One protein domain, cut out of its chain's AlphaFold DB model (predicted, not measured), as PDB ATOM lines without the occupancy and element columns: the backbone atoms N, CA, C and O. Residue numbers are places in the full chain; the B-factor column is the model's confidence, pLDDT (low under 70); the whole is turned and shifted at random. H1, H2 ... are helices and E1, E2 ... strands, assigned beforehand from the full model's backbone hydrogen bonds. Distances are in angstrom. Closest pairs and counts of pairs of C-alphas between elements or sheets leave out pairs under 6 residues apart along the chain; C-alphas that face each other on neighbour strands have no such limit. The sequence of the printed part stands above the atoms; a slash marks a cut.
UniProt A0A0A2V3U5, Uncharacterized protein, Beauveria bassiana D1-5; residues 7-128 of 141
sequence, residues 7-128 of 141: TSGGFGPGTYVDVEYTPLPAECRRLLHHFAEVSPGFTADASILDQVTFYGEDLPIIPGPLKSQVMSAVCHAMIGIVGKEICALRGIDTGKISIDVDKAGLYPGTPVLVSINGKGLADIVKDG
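This is residues 7 to 128 of the 141 residues of an uncharacterized protein of Beauveria bassiana D1-5 (UniProt A0A0A2V3U5). Two helices set at a steep tilt to each other, H1 and H3, pack on a small ribbon of two parallel strands, E2 and E3, with H1 by E2 and H3 by E3. From this body E1 and, beyond a long link, H5 reach away at one end, while residues 86 to 91, of which 86 to 88 belong to H3, stick out at the other. There are 122 residues printed, with five named helices and three named strands in the order E1 H1 H2 E2 H3 E3 H4 H5, and the class is mostly helix. The whole is only just loose, close to compact, with a radius of gyration of the C-alphas of 16.6 A and spans of 52 by 36 by 25 A.

Look first at E2, residues 52 to 55, and E3, residues 97 to 100, parallel neighbours at 22 degrees. Here N 53 and O 97 are 2.9 A apart and N 99 and O 53 are 2.8 A apart, within hydrogen-bond range. With H3, residues 69 to 88, they make a strand-helix-strand unit, two parallel strands joined through a helix, and its crossover is left-handed. The closest C-alphas of H3 and E3 are those of Gly 80 and Ile 97, 6.5 A apart. H1, residues 24 to 38, comes closest to E2 at the C-alphas of Pro 25 and Phe 54, 5.1 A apart. H3 touches H1 with residues 70 to 78 alone, closest at the C-alphas of Cys 28 and Val 70, 5.4 A; they run the same way at a steep tilt of 59 degrees. H4, residues 101 to 104, touches H3, closest at the C-alphas of Ala 73 and Ala 104, 5.1 A. H2, residues 46 to 49, only just touches H1, with 3 pairs of C-alphas within 8 A, closest at His 33 and Leu 49, 6.9 A. E1, residues 16 to 18, pairs with no named strand, but residues 7 to 8 pair antiparallel with its residues 16 to 17. H5, residues 121 to 127, touches no helix. In H1, H3 and H5 every O i to N i+4 pair is within hydrogen-bond range; H2 and H4 are too short for such a pair.

Find C-alpha 16 at (23.672, -22.620, 155.240), where E1 begins; it is 6.9 A long. H1 is 20.7 A long, H2 4.9 A, E2 9.9 A. Find C-alpha 69 at (32.401, -19.778, 141.077); from there H3 runs 28.4 A. E3 is 10.2 A long and H4 4.8 A. H5, 9.9 A long, ends at C-alpha 127, (14.409, -37.664, 147.659).

The two C-alphas farthest apart, those of Gly 91 and Lys 126, are 52.1 A apart. The printed part has no cut. The links from E2 to H3 and from H4 to H5 are long. Look at the B-factor column for pLDDT under 70: residues 63 to 67, 107 to 119 and 121 to 128.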
ATOM      1  N   THR A   7      23.911 -18.783 158.965       90.31
ATOM      2  CA  THR A   7      22.449 -18.863 159.128       90.31
ATOM      3  C   THR A   7      21.897 -19.989 158.261       90.31
ATOM      4  O   THR A   7      22.405 -20.243 157.166       90.31
ATOM      5  N   SER A   8      20.882 -20.698 158.753       89.75
ATOM      6  CA  SER A   8      20.253 -21.802 158.026       89.75
ATOM      7  C   SER A   8      19.095 -21.320 157.148       89.75
ATOM      8  O   SER A   8      18.434 -20.327 157.440       89.75
ATOM      9  N   GLY A   9      18.827 -22.043 156.060       77.88
ATOM     10  CA  GLY A   9      17.654 -21.819 155.214       77.88
ATOM     11  C   GLY A   9      17.807 -20.758 154.120       77.88
ATOM     12  O   GLY A   9      16.845 -20.535 153.390       77.88
ATOM     13  N   GLY A  10      18.982 -20.136 153.958       80.62
ATOM     14  CA  GLY A  10      19.190 -19.016 153.021       80.62
ATOM     15  C   GLY A  10      18.858 -19.315 151.551       80.62
ATOM     16  O   GLY A  10      18.412 -18.428 150.830       80.62
ATOM     17  N   PHE A  11      19.003 -20.570 151.116       75.38
ATOM     18  CA  PHE A  11      18.621 -21.047 149.778       75.38
ATOM     19  C   PHE A  11      17.604 -22.206 149.825       75.38
ATOM     20  O   PHE A  11      17.458 -22.943 148.851       75.38
ATOM     21  N   GLY A  12      16.906 -22.383 150.953       80.44
ATOM     22  CA  GLY A  12      15.969 -23.483 151.202       80.44
ATOM     23  C   GLY A  12      16.398 -24.413 152.348       80.44
ATOM     24  O   GLY A  12      17.498 -24.266 152.893       80.44
ATOM     25  N   PRO A  13      15.540 -25.365 152.757       83.62
ATOM     26  CA  PRO A  13      15.828 -26.274 153.867       83.62
ATOM     27  C   PRO A  13      17.161 -27.017 153.699       83.62
ATOM     28  O   PRO A  13      17.483 -27.491 152.615       83.62
ATOM     29  N   GLY A  14      17.945 -27.107 154.777       78.94
ATOM     30  CA  GLY A  14      19.254 -27.777 154.776       78.94
ATOM     31  C   GLY A  14      20.418 -26.957 154.204       78.94
ATOM     32  O   GLY A  14      21.549 -27.437 154.212       78.94
ATOM     33  N   THR A  15      20.179 -25.728 153.738       78.81
ATOM     34  CA  THR A  15      21.245 -24.827 153.268       78.81
ATOM     35  C   THR A  15      21.765 -23.945 154.400       78.81
ATOM     36  O   THR A  15      21.022 -23.614 155.324       78.81
ATOM     37  N   TYR A  16      23.033 -23.549 154.312       82.94
ATOM     38  CA  TYR A  16      23.672 -22.620 155.240       82.94
ATOM     39  C   TYR A  16      24.367 -21.517 154.448       82.94
ATOM     40  O   TYR A  16      24.953 -21.788 153.400       82.94
ATOM     41  N   VAL A  17      24.288 -20.285 154.940       82.25
ATOM     42  CA  VAL A  17      24.976 -19.124 154.364       82.25
ATOM     43  C   VAL A  17      25.793 -18.433 155.442       82.25
ATOM     44  O   VAL A  17      25.346 -18.342 156.586       82.25
ATOM     45  N   ASP A  18      26.983 -17.959 155.090       85.12
ATOM     46  CA  ASP A  18      27.818 -17.182 156.004       85.12
ATOM     47  C   ASP A  18      27.090 -15.890 156.415       85.12
ATOM     48  O   ASP A  18      26.450 -15.235 155.591       85.12
ATOM     49  N   VAL A  19      27.178 -15.531 157.699       86.62
ATOM     50  CA  VAL A  19      26.660 -14.251 158.218       86.62
ATOM     51  C   VAL A  19      27.528 -13.096 157.736       86.62
ATOM     52  O   VAL A  19      27.028 -12.033 157.376       86.62
ATOM     53  N   GLU A  20      28.841 -13.308 157.758       86.94
ATOM     54  CA  GLU A  20      29.814 -12.306 157.364       86.94
ATOM     55  C   GLU A  20      30.200 -12.494 155.908       86.94
ATOM     56  O   GLU A  20      30.591 -13.576 155.462       86.94
ATOM     57  N   TYR A  21      30.119 -11.395 155.173       84.62
ATOM     58  CA  TYR A  21      30.576 -11.355 153.805       84.62
ATOM     59  C   TYR A  21      32.098 -11.530 153.740       84.62
ATOM     60  O   TYR A  21      32.849 -10.962 154.533       84.62
ATOM     61  N   THR A  22      32.566 -12.307 152.767       88.88
ATOM     62  CA  THR A  22      33.989 -12.405 152.449       88.88
ATOM     63  C   THR A  22      34.169 -12.262 150.940       88.88
ATOM     64  O   THR A  22      33.460 -12.947 150.199       88.88
ATOM     65  N   PRO A  23      35.101 -11.407 150.476       92.44
ATOM     66  CA  PRO A  23      35.395 -11.254 149.058       92.44
ATOM     67  C   PRO A  23      35.673 -12.585 148.361       92.44
ATOM     68  O   PRO A  23      36.403 -13.430 148.891       92.44
ATOM     69  N   LEU A  24      35.138 -12.751 147.150       91.25
ATOM     70  CA  LEU A  24      35.254 -13.987 146.377       91.25
ATOM     71  C   LEU A  24      36.715 -14.458 146.205       91.25
ATOM     72  O   LEU A  24      36.982 -15.634 146.476       91.25
ATOM     73  N   PRO A  25      37.696 -13.595 145.856       95.44
ATOM     74  CA  PRO A  25      39.092 -14.022 145.745       95.44
ATOM     75  C   PRO A  25      39.697 -14.492 147.078       95.44
ATOM     76  O   PRO A  25      40.483 -15.443 147.110       95.44
ATOM     77  N   ALA A  26      39.314 -13.858 148.191       94.50
ATOM     78  CA  ALA A  26      39.773 -14.244 149.524       94.50
ATOM     79  C   ALA A  26      39.188 -15.602 149.945       94.50
ATOM     80  O   ALA A  26      39.912 -16.447 150.481       94.50
ATOM     81  N   GLU A  27      37.916 -15.858 149.625       92.12
ATOM     82  CA  GLU A  27      37.295 -17.167 149.845       92.12
ATOM     83  C   GLU A  27      37.935 -18.270 149.009       92.12
ATOM     84  O   GLU A  27      38.164 -19.364 149.529       92.12
ATOM     85  N   CYS A  28      38.295 -17.985 147.755       94.44
ATOM     86  CA  CYS A  28      39.031 -18.934 146.919       94.44
ATOM     87  C   CYS A  28      40.372 -19.315 147.554       94.44
ATOM     88  O   CYS A  28      40.704 -20.497 147.614       94.44
ATOM     89  N   ARG A  29      41.121 -18.344 148.097       95.69
ATOM     90  CA  ARG A  29      42.373 -18.626 148.819       95.69
ATOM     91  C   ARG A  29      42.126 -19.521 150.030       95.69
ATOM     92  O   ARG A  29      42.797 -20.537 150.178       95.69
ATOM     93  N   ARG A  30      41.160 -19.170 150.882       94.12
ATOM     94  CA  ARG A  30      40.826 -19.957 152.079       94.12
ATOM     95  C   ARG A  30      40.451 -21.394 151.717       94.12
ATOM     96  O   ARG A  30      40.893 -22.331 152.381       94.12
ATOM     97  N   LEU A  31      39.635 -21.563 150.679       93.44
ATOM     98  CA  LEU A  31      39.198 -22.880 150.243       93.44
ATOM     99  C   LEU A  31      40.306 -23.652 149.534       93.44
ATOM    100  O   LEU A  31      40.385 -24.844 149.767       93.44
ATOM    101  N   LEU A  32      41.217 -23.026 148.790       96.50
ATOM    102  CA  LEU A  32      42.387 -23.728 148.250       96.50
ATOM    103  C   LEU A  32      43.179 -24.442 149.356       96.50
ATOM    104  O   LEU A  32      43.485 -25.623 149.216       96.50
ATOM    105  N   HIS A  33      43.447 -23.749 150.466       95.75
ATOM    106  CA  HIS A  33      44.114 -24.343 151.631       95.75
ATOM    107  C   HIS A  33      43.303 -25.499 152.227       95.75
ATOM    108  O   HIS A  33      43.837 -26.584 152.432       95.75
ATOM    109  N   HIS A  34      41.994 -25.317 152.414       93.56
ATOM    110  CA  HIS A  34      41.138 -26.389 152.923       93.56
ATOM    111  C   HIS A  34      41.088 -27.613 151.991       93.56
ATOM    112  O   HIS A  34      41.215 -28.744 152.448       93.56
ATOM    113  N   PHE A  35      40.922 -27.398 150.685       94.50
ATOM    114  CA  PHE A  35      40.899 -28.459 149.681       94.50
ATOM    115  C   PHE A  35      42.223 -29.218 149.650       94.50
ATOM    116  O   PHE A  35      42.207 -30.442 149.568       94.50
ATOM    117  N   ALA A  36      43.348 -28.512 149.755       95.75
ATOM    118  CA  ALA A  36      44.664 -29.122 149.857       95.75
ATOM    119  C   ALA A  36      44.802 -30.010 151.105       95.75
ATOM    120  O   ALA A  36      45.256 -31.145 150.989       95.75
ATOM    121  N   GLU A  37      44.345 -29.539 152.269       95.50
ATOM    122  CA  GLU A  37      44.372 -30.304 153.526       95.50
ATOM    123  C   GLU A  37      43.547 -31.600 153.457       95.50
ATOM    124  O   GLU A  37      43.958 -32.624 154.005       95.50
ATOM    125  N   VAL A  38      42.382 -31.571 152.799       93.75
ATOM    126  CA  VAL A  38      41.457 -32.720 152.753       93.75
ATOM    127  C   VAL A  38      41.656 -33.636 151.544       93.75
ATOM    128  O   VAL A  38      41.028 -34.691 151.493       93.75
ATOM    129  N   SER A  39      42.491 -33.259 150.571       93.75
ATOM    130  CA  SER A  39      42.719 -34.032 149.341       93.75
ATOM    131  C   SER A  39      43.936 -34.952 149.489       93.75
ATOM    132  O   SER A  39      45.071 -34.474 149.450       93.75
ATOM    133  N   PRO A  40      43.757 -36.282 149.609       93.94
ATOM    134  CA  PRO A  40      44.880 -37.195 149.792       93.94
ATOM    135  C   PRO A  40      45.853 -37.153 148.609       93.94
ATOM    136  O   PRO A  40      45.448 -37.271 147.454       93.94
ATOM    137  N   GLY A  41      47.146 -37.021 148.906       92.12
ATOM    138  CA  GLY A  41      48.207 -36.985 147.896       92.12
ATOM    139  C   GLY A  41      48.358 -35.648 147.164       92.12
ATOM    140  O   GLY A  41      49.247 -35.534 146.325       92.12
ATOM    141  N   PHE A  42      47.539 -34.642 147.482       96.31
ATOM    142  CA  PHE A  42      47.757 -33.269 147.033       96.31
ATOM    143  C   PHE A  42      48.729 -32.544 147.979       96.31
ATOM    144  O   PHE A  42      48.848 -32.894 149.154       96.31
ATOM    145  N   THR A  43      49.443 -31.539 147.475       94.00
ATOM    146  CA  THR A  43      50.375 -30.760 148.299       94.00
ATOM    147  C   THR A  43      49.639 -29.897 149.326       94.00
ATOM    148  O   THR A  43      48.728 -29.154 148.976       94.00
ATOM    149  N   ALA A  44      50.064 -29.960 150.589       94.00
ATOM    150  CA  ALA A  44      49.605 -29.079 151.668       94.00
ATOM    151  C   ALA A  44      50.659 -28.016 152.045       94.00
ATOM    152  O   ALA A  44      50.552 -27.359 153.080       94.00
ATOM    153  N   ASP A  45      51.709 -27.861 151.230       94.56
ATOM    154  CA  ASP A  45      52.767 -26.883 151.471       94.56
ATOM    155  C   ASP A  45      52.262 -25.461 151.192       94.56
ATOM    156  O   ASP A  45      52.043 -25.073 150.041       94.56
ATOM    157  N   ALA A  46      52.127 -24.661 152.251       92.50
ATOM    158  CA  ALA A  46      51.690 -23.271 152.164       92.50
ATOM    159  C   ALA A  46      52.532 -22.441 151.180       92.50
ATOM    160  O   ALA A  46      51.985 -21.591 150.481       92.50
ATOM    161  N   SER A  47      53.832 -22.724 151.042       92.25
ATOM    162  CA  SER A  47      54.706 -22.011 150.103       92.25
ATOM    163  C   SER A  47      54.363 -22.276 148.633       92.25
ATOM    164  O   SER A  47      54.662 -21.442 147.777       92.25
ATOM    165  N   ILE A  48      53.719 -23.406 148.326       93.88
ATOM    166  CA  ILE A  48      53.199 -23.730 146.993       93.88
ATOM    167  C   ILE A  48      51.807 -23.122 146.823       93.88
ATOM    168  O   ILE A  48      51.542 -22.462 145.816       93.88
ATOM    169  N   LEU A  49      50.937 -23.284 147.822       95.75
ATOM    170  CA  LEU A  49      49.565 -22.771 147.784       95.75
ATOM    171  C   LEU A  49      49.524 -21.239 147.670       95.75
ATOM    172  O   LEU A  49      48.735 -20.689 146.899       95.75
ATOM    173  N   ASP A  50      50.425 -20.538 148.360       93.62
ATOM    174  CA  ASP A  50      50.478 -19.076 148.364       93.62
ATOM    175  C   ASP A  50      51.047 -18.472 147.070       93.62
ATOM    176  O   ASP A  50      50.901 -17.269 146.842       93.62
ATOM    177  N   GLN A  51      51.614 -19.289 146.171       92.88
ATOM    178  CA  GLN A  51      51.989 -18.846 144.819       92.88
ATOM    179  C   GLN A  51      50.774 -18.611 143.915       92.88
ATOM    180  O   GLN A  51      50.916 -17.981 142.862       92.88
ATOM    181  N   VAL A  52      49.595 -19.105 144.305       97.56
ATOM    182  CA  VAL A  52      48.350 -18.860 143.582       97.56
ATOM    183  C   VAL A  52      47.810 -17.471 143.927       97.56
ATOM    184  O   VAL A  52      47.584 -17.116 145.089       97.56
ATOM    185  N   THR A  53      47.573 -16.674 142.889       97.88
ATOM    186  CA  THR A  53      46.925 -15.364 142.994       97.88
ATOM    187  C   THR A  53      45.512 -15.447 142.434       97.88
ATOM    188  O   THR A  53      45.332 -15.646 141.237       97.88
ATOM    189  N   PHE A  54      44.511 -15.279 143.291       97.19
ATOM    190  CA  PHE A  54      43.120 -15.105 142.876       97.19
ATOM    191  C   PHE A  54      42.832 -13.617 142.681       97.19
ATOM    192  O   PHE A  54      43.200 -12.811 143.539       97.19
ATOM    193  N   TYR A  55      42.191 -13.257 141.571       96.94
ATOM    194  CA  TYR A  55      41.785 -11.887 141.257       96.94
ATOM    195  C   TYR A  55      40.443 -11.873 140.520       96.94
ATOM    196  O   TYR A  55      40.061 -12.878 139.927       96.94
ATOM    197  N   GLY A  56      39.752 -10.737 140.558       93.88
ATOM    198  CA  GLY A  56      38.421 -10.529 139.984       93.88
ATOM    199  C   GLY A  56      37.557  -9.716 140.941       93.88
ATOM    200  O   GLY A  56      38.080  -9.148 141.907       93.88
ATOM    201  N   GLU A  57      36.261  -9.670 140.672       92.31
ATOM    202  CA  GLU A  57      35.308  -8.944 141.501       92.31
ATOM    203  C   GLU A  57      35.059  -9.620 142.858       92.31
ATOM    204  O   GLU A  57      35.190 -10.831 143.056       92.31
ATOM    205  N   ASP A  58      34.660  -8.788 143.812       91.75
ATOM    206  CA  ASP A  58      34.347  -9.179 145.181       91.75
ATOM    207  C   ASP A  58      33.079 -10.059 145.237       91.75
ATOM    208  O   ASP A  58      32.992 -11.008 146.029       91.75
ATOM    209  N   LEU A  59      32.091  -9.776 144.384       87.44
ATOM    210  CA  LEU A  59      30.810 -10.484 144.330       87.44
ATOM    211  C   LEU A  59      30.774 -11.528 143.203       87.44
ATOM    212  O   LEU A  59      31.281 -11.272 142.114       87.44
ATOM    213  N   PRO A  60      30.102 -12.677 143.406       81.69
ATOM    214  CA  PRO A  60      29.887 -13.633 142.332       81.69
ATOM    215  C   PRO A  60      28.952 -13.069 141.244       81.69
ATOM    216  O   PRO A  60      27.855 -12.593 141.529       81.69
ATOM    217  N   ILE A  61      29.364 -13.205 139.981       80.94
ATOM    218  CA  ILE A  61      28.572 -12.985 138.762       80.94
ATOM    219  C   ILE A  61      27.336 -13.897 138.702       80.94
ATOM    220  O   ILE A  61      26.275 -13.468 138.246       80.94
ATOM    221  N   ILE A  62      27.454 -15.161 139.130       71.69
ATOM    222  CA  ILE A  62      26.349 -16.130 139.111       71.69
ATOM    223  C   ILE A  62      25.898 -16.395 140.551       71.69
ATOM    224  O   ILE A  62      26.557 -17.149 141.272       71.69
ATOM    225  N   PRO A  63      24.759 -15.827 140.986       61.47
ATOM    226  CA  PRO A  63      24.228 -16.107 142.309       61.47
ATOM    227  C   PRO A  63      23.659 -17.532 142.356       61.47
ATOM    228  O   PRO A  63      22.810 -17.913 141.549       61.47
ATOM    229  N   GLY A  64      24.109 -18.331 143.323       63.81
ATOM    230  CA  GLY A  64      23.475 -19.604 143.668       63.81
ATOM    231  C   GLY A  64      24.449 -20.682 144.159       63.81
ATOM    232  O   GLY A  64      25.576 -20.769 143.676       63.81
ATOM    233  N   PRO A  65      24.011 -21.563 145.076       61.41
ATOM    234  CA  PRO A  65      24.893 -22.518 145.755       61.41
ATOM    235  C   PRO A  65      25.434 -23.627 144.836       61.41
ATOM    236  O   PRO A  65      26.536 -24.120 145.047       61.41
ATOM    237  N   LEU A  66      24.683 -24.015 143.796       56.75
ATOM    238  CA  LEU A  66      25.024 -25.145 142.916       56.75
ATOM    239  C   LEU A  66      26.067 -24.794 141.836       56.75
ATOM    240  O   LEU A  66      26.711 -25.684 141.291       56.75
ATOM    241  N   LYS A  67      26.221 -23.507 141.503       57.09
ATOM    242  CA  LYS A  67      27.152 -23.003 140.476       57.09
ATOM    243  C   LYS A  67      28.218 -22.123 141.124       57.09
ATOM    244  O   LYS A  67      28.430 -20.986 140.714       57.09
ATOM    245  N   SER A  68      28.833 -22.631 142.190       75.50
ATOM    246  CA  SER A  68      29.797 -21.859 142.968       75.50
ATOM    247  C   SER A  68      31.038 -21.549 142.133       75.50
ATOM    248  O   SER A  68      31.857 -22.429 141.870       75.50
ATOM    249  N   GLN A  69      31.198 -20.279 141.754       86.31
ATOM    250  CA  GLN A  69      32.401 -19.778 141.077       86.31
ATOM    251  C   GLN A  69      33.663 -20.057 141.892       86.31
ATOM    252  O   GLN A  69      34.721 -20.322 141.328       86.31
ATOM    253  N   VAL A  70      33.528 -20.059 143.223       88.88
ATOM    254  CA  VAL A  70      34.617 -20.387 144.141       88.88
ATOM    255  C   VAL A  70      35.116 -21.806 143.913       88.88
ATOM    256  O   VAL A  70      36.319 -22.019 143.819       88.88
ATOM    257  N   MET A  71      34.201 -22.771 143.778       88.06
ATOM    258  CA  MET A  71      34.567 -24.165 143.537       88.06
ATOM    259  C   MET A  71      35.371 -24.296 142.241       88.06
ATOM    260  O   MET A  71      36.467 -24.851 142.251       88.06
ATOM    261  N   SER A  72      34.871 -23.721 141.144       90.44
ATOM    262  CA  SER A  72      35.582 -23.726 139.862       90.44
ATOM    263  C   SER A  72      36.968 -23.089 139.961       90.44
ATOM    264  O   SER A  72      37.947 -23.666 139.486       90.44
ATOM    265  N   ALA A  73      37.073 -21.921 140.602       93.12
ATOM    266  CA  ALA A  73      38.337 -21.209 140.759       93.12
ATOM    267  C   ALA A  73      39.359 -22.026 141.565       93.12
ATOM    268  O   ALA A  73      40.525 -22.114 141.173       93.12
ATOM    269  N   VAL A  74      38.925 -22.669 142.651       94.38
ATOM    270  CA  VAL A  74      39.780 -23.540 143.469       94.38
ATOM    271  C   VAL A  74      40.222 -24.772 142.677       94.38
ATOM    272  O   VAL A  74      41.409 -25.095 142.683       94.38
ATOM    273  N   CYS A  75      39.330 -25.412 141.915       93.56
ATOM    274  CA  CYS A  75      39.712 -26.526 141.043       93.56
ATOM    275  C   CYS A  75      40.734 -26.106 139.976       93.56
ATOM    276  O   CYS A  75      41.711 -26.823 139.751       93.56
ATOM    277  N   HIS A  76      40.562 -24.937 139.349       95.00
ATOM    278  CA  HIS A  76      41.550 -24.396 138.411       95.00
ATOM    279  C   HIS A  76      42.909 -24.168 139.081       95.00
ATOM    280  O   HIS A  76      43.937 -24.513 138.497       95.00
ATOM    281  N   ALA A  77      42.927 -23.641 140.308       96.62
ATOM    282  CA  ALA A  77      44.156 -23.467 141.076       96.62
ATOM    283  C   ALA A  77      44.853 -24.804 141.362       96.62
ATOM    284  O   ALA A  77      46.053 -24.924 141.118       96.62
ATOM    285  N   MET A  78      44.110 -25.819 141.811       96.94
ATOM    286  CA  MET A  78      44.665 -27.148 142.087       96.94
ATOM    287  C   MET A  78      45.255 -27.800 140.831       96.94
ATOM    288  O   MET A  78      46.370 -28.318 140.868       96.94
ATOM    289  N   ILE A  79      44.546 -27.722 139.698       95.62
ATOM    290  CA  ILE A  79      45.047 -28.205 138.400       95.62
ATOM    291  C   ILE A  79      46.302 -27.428 137.985       95.62
ATOM    292  O   ILE A  79      47.267 -28.026 137.509       95.62
ATOM    293  N   GLY A  80      46.313 -26.108 138.187       96.31
ATOM    294  CA  GLY A  80      47.468 -25.256 137.910       96.31
ATOM    295  C   GLY A  80      48.701 -25.638 138.730       96.31
ATOM    296  O   GLY A  80      49.800 -25.680 138.179       96.31
ATOM    297  N   ILE A  81      48.523 -25.965 140.014       97.19
ATOM    298  CA  ILE A  81      49.600 -26.427 140.904       97.19
ATOM    299  C   ILE A  81      50.182 -27.745 140.389       97.19
ATOM    300  O   ILE A  81      51.381 -27.811 140.125       97.19
ATOM    301  N   VAL A  82      49.340 -28.751 140.146       96.62
ATOM    302  CA  VAL A  82      49.794 -30.062 139.640       96.62
ATOM    303  C   VAL A  82      50.475 -29.918 138.279       96.62
ATOM    304  O   VAL A  82      51.526 -30.508 138.033       96.62
ATOM    305  N   GLY A  83      49.918 -29.098 137.385       96.50
ATOM    306  CA  GLY A  83      50.528 -28.810 136.087       96.50
ATOM    307  C   GLY A  83      51.912 -28.175 136.224       96.50
ATOM    308  O   GLY A  83      52.851 -28.584 135.539       96.50
ATOM    309  N   LYS A  84      52.063 -27.219 137.148       95.94
ATOM    310  CA  LYS A  84      53.353 -26.597 137.457       95.94
ATOM    311  C   LYS A  84      54.357 -27.611 138.010       95.94
ATOM    312  O   LYS A  84      55.496 -27.621 137.551       95.94
ATOM    313  N   GLU A  85      53.949 -28.487 138.924       94.56
ATOM    314  CA  GLU A  85      54.804 -29.555 139.463       94.56
ATOM    315  C   GLU A  85      55.276 -30.515 138.356       94.56
ATOM    316  O   GLU A  85      56.468 -30.812 138.258       94.56
ATOM    317  N   ILE A  86      54.382 -30.926 137.447       96.50
ATOM    318  CA  ILE A  86      54.724 -31.780 136.295       96.50
ATOM    319  C   ILE A  86      55.728 -31.091 135.360       96.50
ATOM    320  O   ILE A  86      56.671 -31.728 134.880       96.50
ATOM    321  N   CYS A  87      55.545 -29.799 135.080       97.38
ATOM    322  CA  CYS A  87      56.493 -29.018 134.283       97.38
ATOM    323  C   CYS A  87      57.857 -28.899 134.980       97.38
ATOM    324  O   CYS A  87      58.890 -29.076 134.327       97.38
ATOM    325  N   ALA A  88      57.866 -28.693 136.298       95.31
ATOM    326  CA  ALA A  88      59.087 -28.597 137.090       95.31
ATOM    327  C   ALA A  88      59.920 -29.890 137.044       95.31
ATOM    328  O   ALA A  88      61.144 -29.814 136.940       95.31
ATOM    329  N   LEU A  89      59.285 -31.072 136.994       96.44
ATOM    330  CA  LEU A  89      59.984 -32.356 136.792       96.44
ATOM    331  C   LEU A  89      60.786 -32.416 135.480       96.44
ATOM    332  O   LEU A  89      61.711 -33.216 135.352       96.44
ATOM    333  N   ARG A  90      60.439 -31.577 134.498       97.19
ATOM    334  CA  ARG A  90      61.132 -31.455 133.206       97.19
ATOM    335  C   ARG A  90      62.069 -30.244 133.143       97.19
ATOM    336  O   ARG A  90      62.563 -29.927 132.064       97.19
ATOM    337  N   GLY A  91      62.291 -29.556 134.265       96.75
ATOM    338  CA  GLY A  91      63.080 -28.324 134.325       96.75
ATOM    339  C   GLY A  91      62.403 -27.120 133.659       96.75
ATOM    340  O   GLY A  91      63.090 -26.174 133.284       96.75
ATOM    341  N   ILE A  92      61.078 -27.156 133.477       97.50
ATOM    342  CA  ILE A  92      60.307 -26.070 132.862       97.50
ATOM    343  C   ILE A  92      59.664 -25.236 133.971       97.50
ATOM    344  O   ILE A  92      58.800 -25.733 134.694       97.50
ATOM    345  N   ASP A  93      60.046 -23.962 134.072       94.56
ATOM    346  CA  ASP A  93      59.368 -22.992 134.934       94.56
ATOM    347  C   ASP A  93      58.200 -22.334 134.186       94.56
ATOM    348  O   ASP A  93      58.384 -21.684 133.156       94.56
ATOM    349  N   THR A  94      56.987 -22.514 134.706       93.81
ATOM    350  CA  THR A  94      55.755 -21.925 134.164       93.81
ATOM    351  C   THR A  94      55.406 -20.577 134.800       93.81
ATOM    352  O   THR A  94      54.441 -19.936 134.382       93.81
ATOM    353  N   GLY A  95      56.178 -20.115 135.790       91.56
ATOM    354  CA  GLY A  95      55.942 -18.852 136.482       91.56
ATOM    355  C   GLY A  95      54.831 -18.928 137.537       91.56
ATOM    356  O   GLY A  95      54.630 -19.948 138.200       91.56
ATOM    357  N   LYS A  96      54.139 -17.807 137.773       91.31
ATOM    358  CA  LYS A  96      53.099 -17.689 138.814       91.31
ATOM    359  C   LYS A  96      51.735 -18.151 138.304       91.31
ATOM    360  O   LYS A  96      51.373 -17.884 137.163       91.31
ATOM    361  N   ILE A  97      50.946 -18.762 139.185       97.00
ATOM    362  CA  ILE A  97      49.572 -19.177 138.885       97.00
ATOM    363  C   ILE A  97      48.643 -18.011 139.226       97.00
ATOM    364  O   ILE A  97      48.625 -17.545 140.364       97.00
ATOM    365  N   SER A  98      47.879 -17.534 138.244       97.31
ATOM    366  CA  SER A  98      46.900 -16.456 138.431       97.31
ATOM    367  C   SER A  98      45.530 -16.911 137.944       97.31
ATOM    368  O   SER A  98      45.401 -17.331 136.795       97.31
ATOM    369  N   ILE A  99      44.522 -16.835 138.810       96.62
ATOM    370  CA  ILE A  99      43.159 -17.298 138.548       96.62
ATOM    371  C   ILE A  99      42.207 -16.105 138.571       96.62
ATOM    372  O   ILE A  99      42.054 -15.448 139.598       96.62
ATOM    373  N   ASP A 100      41.559 -15.876 137.432       94.88
ATOM    374  CA  ASP A 100      40.441 -14.947 137.275       94.88
ATOM    375  C   ASP A 100      39.163 -15.619 137.808       94.88
ATOM    376  O   ASP A 100      38.662 -16.577 137.205       94.88
ATOM    377  N   VAL A 101      38.664 -15.170 138.963       92.38
ATOM    378  CA  VAL A 101      37.499 -15.781 139.631       92.38
ATOM    379  C   VAL A 101      36.184 -15.504 138.894       92.38
ATOM    380  O   VAL A 101      35.243 -16.302 138.970       92.38
ATOM    381  N   ASP A 102      36.141 -14.431 138.109       89.69
ATOM    382  CA  ASP A 102      34.991 -14.065 137.289       89.69
ATOM    383  C   ASP A 102      34.866 -15.023 136.109       89.69
ATOM    384  O   ASP A 102      33.816 -15.638 135.884       89.69
ATOM    385  N   LYS A 103      35.976 -15.245 135.400       88.69
ATOM    386  CA  LYS A 103      36.038 -16.204 134.288       88.69
ATOM    387  C   LYS A 103      35.928 -17.646 134.759       88.69
ATOM    388  O   LYS A 103      35.339 -18.459 134.046       88.69
ATOM    389  N   ALA A 104      36.437 -17.970 135.947       88.81
ATOM    390  CA  ALA A 104      36.251 -19.292 136.541       88.81
ATOM    391  C   ALA A 104      34.764 -19.620 136.750       88.81
ATOM    392  O   ALA A 104      34.381 -20.779 136.663       88.81
ATOM    393  N   GLY A 105      33.903 -18.618 136.934       77.81
ATOM    394  CA  GLY A 105      32.457 -18.822 137.007       77.81
ATOM    395  C   GLY A 105      31.786 -19.273 135.708       77.81
ATOM    396  O   GLY A 105      30.688 -19.826 135.745       77.81
ATOM    397  N   LEU A 106      32.435 -19.069 134.559       78.25
ATOM    398  CA  LEU A 106      31.904 -19.454 133.249       78.25
ATOM    399  C   LEU A 106      32.155 -20.933 132.917       78.25
ATOM    400  O   LEU A 106      31.569 -21.453 131.965       78.25
ATOM    401  N   TYR A 107      33.017 -21.615 133.679       64.19
ATOM    402  CA  TYR A 107      33.410 -23.003 133.445       64.19
ATOM    403  C   TYR A 107      33.470 -23.794 134.767       64.19
ATOM    404  O   TYR A 107      34.146 -23.368 135.695       64.19
ATOM    405  N   PRO A 108      32.805 -24.956 134.894       57.56
ATOM    406  CA  PRO A 108      32.023 -25.641 133.878       57.56
ATOM    407  C   PRO A 108      30.655 -24.975 133.690       57.56
ATOM    408  O   PRO A 108      29.819 -24.921 134.593       57.56
ATOM    409  N   GLY A 109      30.408 -24.489 132.475       51.56
ATOM    410  CA  GLY A 109      29.083 -24.081 132.050       51.56
ATOM    411  C   GLY A 109      28.187 -25.315 132.008       51.56
ATOM    412  O   GLY A 109      28.262 -26.085 131.055       51.56
ATOM    413  N   THR A 110      27.326 -25.451 133.024       46.44
ATOM    414  CA  THR A 110      26.204 -26.408 133.182       46.44
ATOM    415  C   THR A 110      26.472 -27.605 134.122       46.44
ATOM    416  O   THR A 110      26.924 -28.652 133.667       46.44
ATOM    417  N   PRO A 111      26.066 -27.556 135.412       48.72
ATOM    418  CA  PRO A 111      25.779 -28.764 136.183       48.72
ATOM    419  C   PRO A 111      24.420 -29.322 135.739       48.72
ATOM    420  O   PRO A 111      23.412 -29.157 136.419       48.72
ATOM    421  N   VAL A 112      24.350 -29.945 134.568       47.91
ATOM    422  CA  VAL A 112      23.219 -30.818 134.206       47.91
ATOM    423  C   VAL A 112      23.807 -32.074 133.605       47.91
ATOM    424  O   VAL A 112      23.605 -32.338 132.440       47.91
ATOM    425  N   LEU A 113      24.591 -32.806 134.395       46.97
ATOM    426  CA  LEU A 113      24.796 -34.254 134.289       46.97
ATOM    427  C   LEU A 113      25.381 -34.753 135.626       46.97
ATOM    428  O   LEU A 113      26.442 -35.364 135.664       46.97
ATOM    429  N   VAL A 114      24.727 -34.458 136.754       51.97
ATOM    430  CA  VAL A 114      24.972 -35.236 137.978       51.97
ATOM    431  C   VAL A 114      24.001 -36.406 137.975       51.97
ATOM    432  O   VAL A 114      22.791 -36.216 138.087       51.97
ATOM    433  N   SER A 115      24.550 -37.602 137.771       50.53
ATOM    434  CA  SER A 115      23.883 -38.862 138.068       50.53
ATOM    435  C   SER A 115      24.602 -39.488 139.252       50.53
ATOM    436  O   SER A 115      25.778 -39.835 139.143       50.53
ATOM    437  N   ILE A 116      23.921 -39.591 140.390       52.34
ATOM    438  CA  ILE A 116      24.409 -40.350 141.544       52.34
ATOM    439  C   ILE A 116      23.600 -41.643 141.557       52.34
ATOM    440  O   ILE A 116      22.377 -41.598 141.654       52.34
ATOM    441  N   ASN A 117      24.252 -42.800 141.409       49.00
ATOM    442  CA  ASN A 117      23.587 -44.112 141.382       49.00
ATOM    443  C   ASN A 117      22.440 -44.228 140.352       49.00
ATOM    444  O   ASN A 117      21.417 -44.855 140.618       49.00
ATOM    445  N   GLY A 118      22.585 -43.605 139.176       63.69
ATOM    446  CA  GLY A 118      21.560 -43.632 138.124       63.69
ATOM    447  C   GLY A 118      20.427 -42.615 138.301       63.69
ATOM    448  O   GLY A 118      19.561 -42.540 137.431       63.69
ATOM    449  N   LYS A 119      20.438 -41.820 139.379       63.31
ATOM    450  CA  LYS A 119      19.439 -40.785 139.674       63.31
ATOM    451  C   LYS A 119      19.919 -39.408 139.241       63.31
ATOM    452  O   LYS A 119      21.011 -38.982 139.625       63.31
ATOM    453  N   GLY A 120      19.098 -38.708 138.462       70.38
ATOM    454  CA  GLY A 120      19.377 -37.343 138.023       70.38
ATOM    455  C   GLY A 120      19.092 -36.305 139.113       70.38
ATOM    456  O   GLY A 120      18.498 -36.598 140.146       70.38
ATOM    457  N   LEU A 121      19.455 -35.044 138.862       57.44
ATOM    458  CA  LEU A 121      19.239 -33.941 139.812       57.44
ATOM    459  C   LEU A 121      17.766 -33.797 140.250       57.44
ATOM    460  O   LEU A 121      17.493 -33.480 141.402       57.44
ATOM    461  N   ALA A 122      16.814 -34.068 139.351       66.94
ATOM    462  CA  ALA A 122      15.384 -34.037 139.662       66.94
ATOM    463  C   ALA A 122      14.956 -35.136 140.651       66.94
ATOM    464  O   ALA A 122      14.031 -34.920 141.433       66.94
ATOM    465  N   ASP A 123      15.630 -36.286 140.632       66.44
ATOM    466  CA  ASP A 123      15.381 -37.393 141.556       66.44
ATOM    467  C   ASP A 123      15.990 -37.080 142.930       66.44
ATOM    468  O   ASP A 123      15.332 -37.238 143.950       66.44
ATOM    469  N   ILE A 124      17.198 -36.505 142.957       64.62
ATOM    470  CA  ILE A 124      17.875 -36.079 144.196       64.62
ATOM    471  C   ILE A 124      17.075 -34.986 144.925       64.62
ATOM    472  O   ILE A 124      16.941 -35.012 146.145       64.62
ATOM    473  N   VAL A 125      16.506 -34.029 144.185       64.81
ATOM    474  CA  VAL A 125      15.656 -32.971 144.761       64.81
ATOM    475  C   VAL A 125      14.349 -33.533 145.331       64.81
ATOM    476  O   VAL A 125      13.843 -32.995 146.315       64.81
ATOM    477  N   LYS A 126      13.802 -34.606 144.745       65.00
ATOM    478  CA  LYS A 126      12.603 -35.281 145.265       65.00
ATOM    479  C   LYS A 126      12.886 -36.117 146.509       65.00
ATOM    480  O   LYS A 126      12.035 -36.161 147.392       65.00
ATOM    481  N   ASP A 127      14.054 -36.747 146.572       59.81
ATOM    482  CA  ASP A 127      14.409 -37.664 147.659       59.81
ATOM    483  C   ASP A 127      14.904 -36.929 148.921       59.81
ATOM    484  O   ASP A 127      14.842 -37.478 150.020       59.81
ATOM    485  N   GLY A 128      15.329 -35.664 148.791       42.62
ATOM    486  CA  GLY A 128      15.922 -34.883 149.881       42.62
ATOM    487  C   GLY A 128      17.324 -35.387 150.264       42.62
ATOM    488  O   GLY A 128      17.707 -36.500 149.903       42.62
TER     489      GLY A 128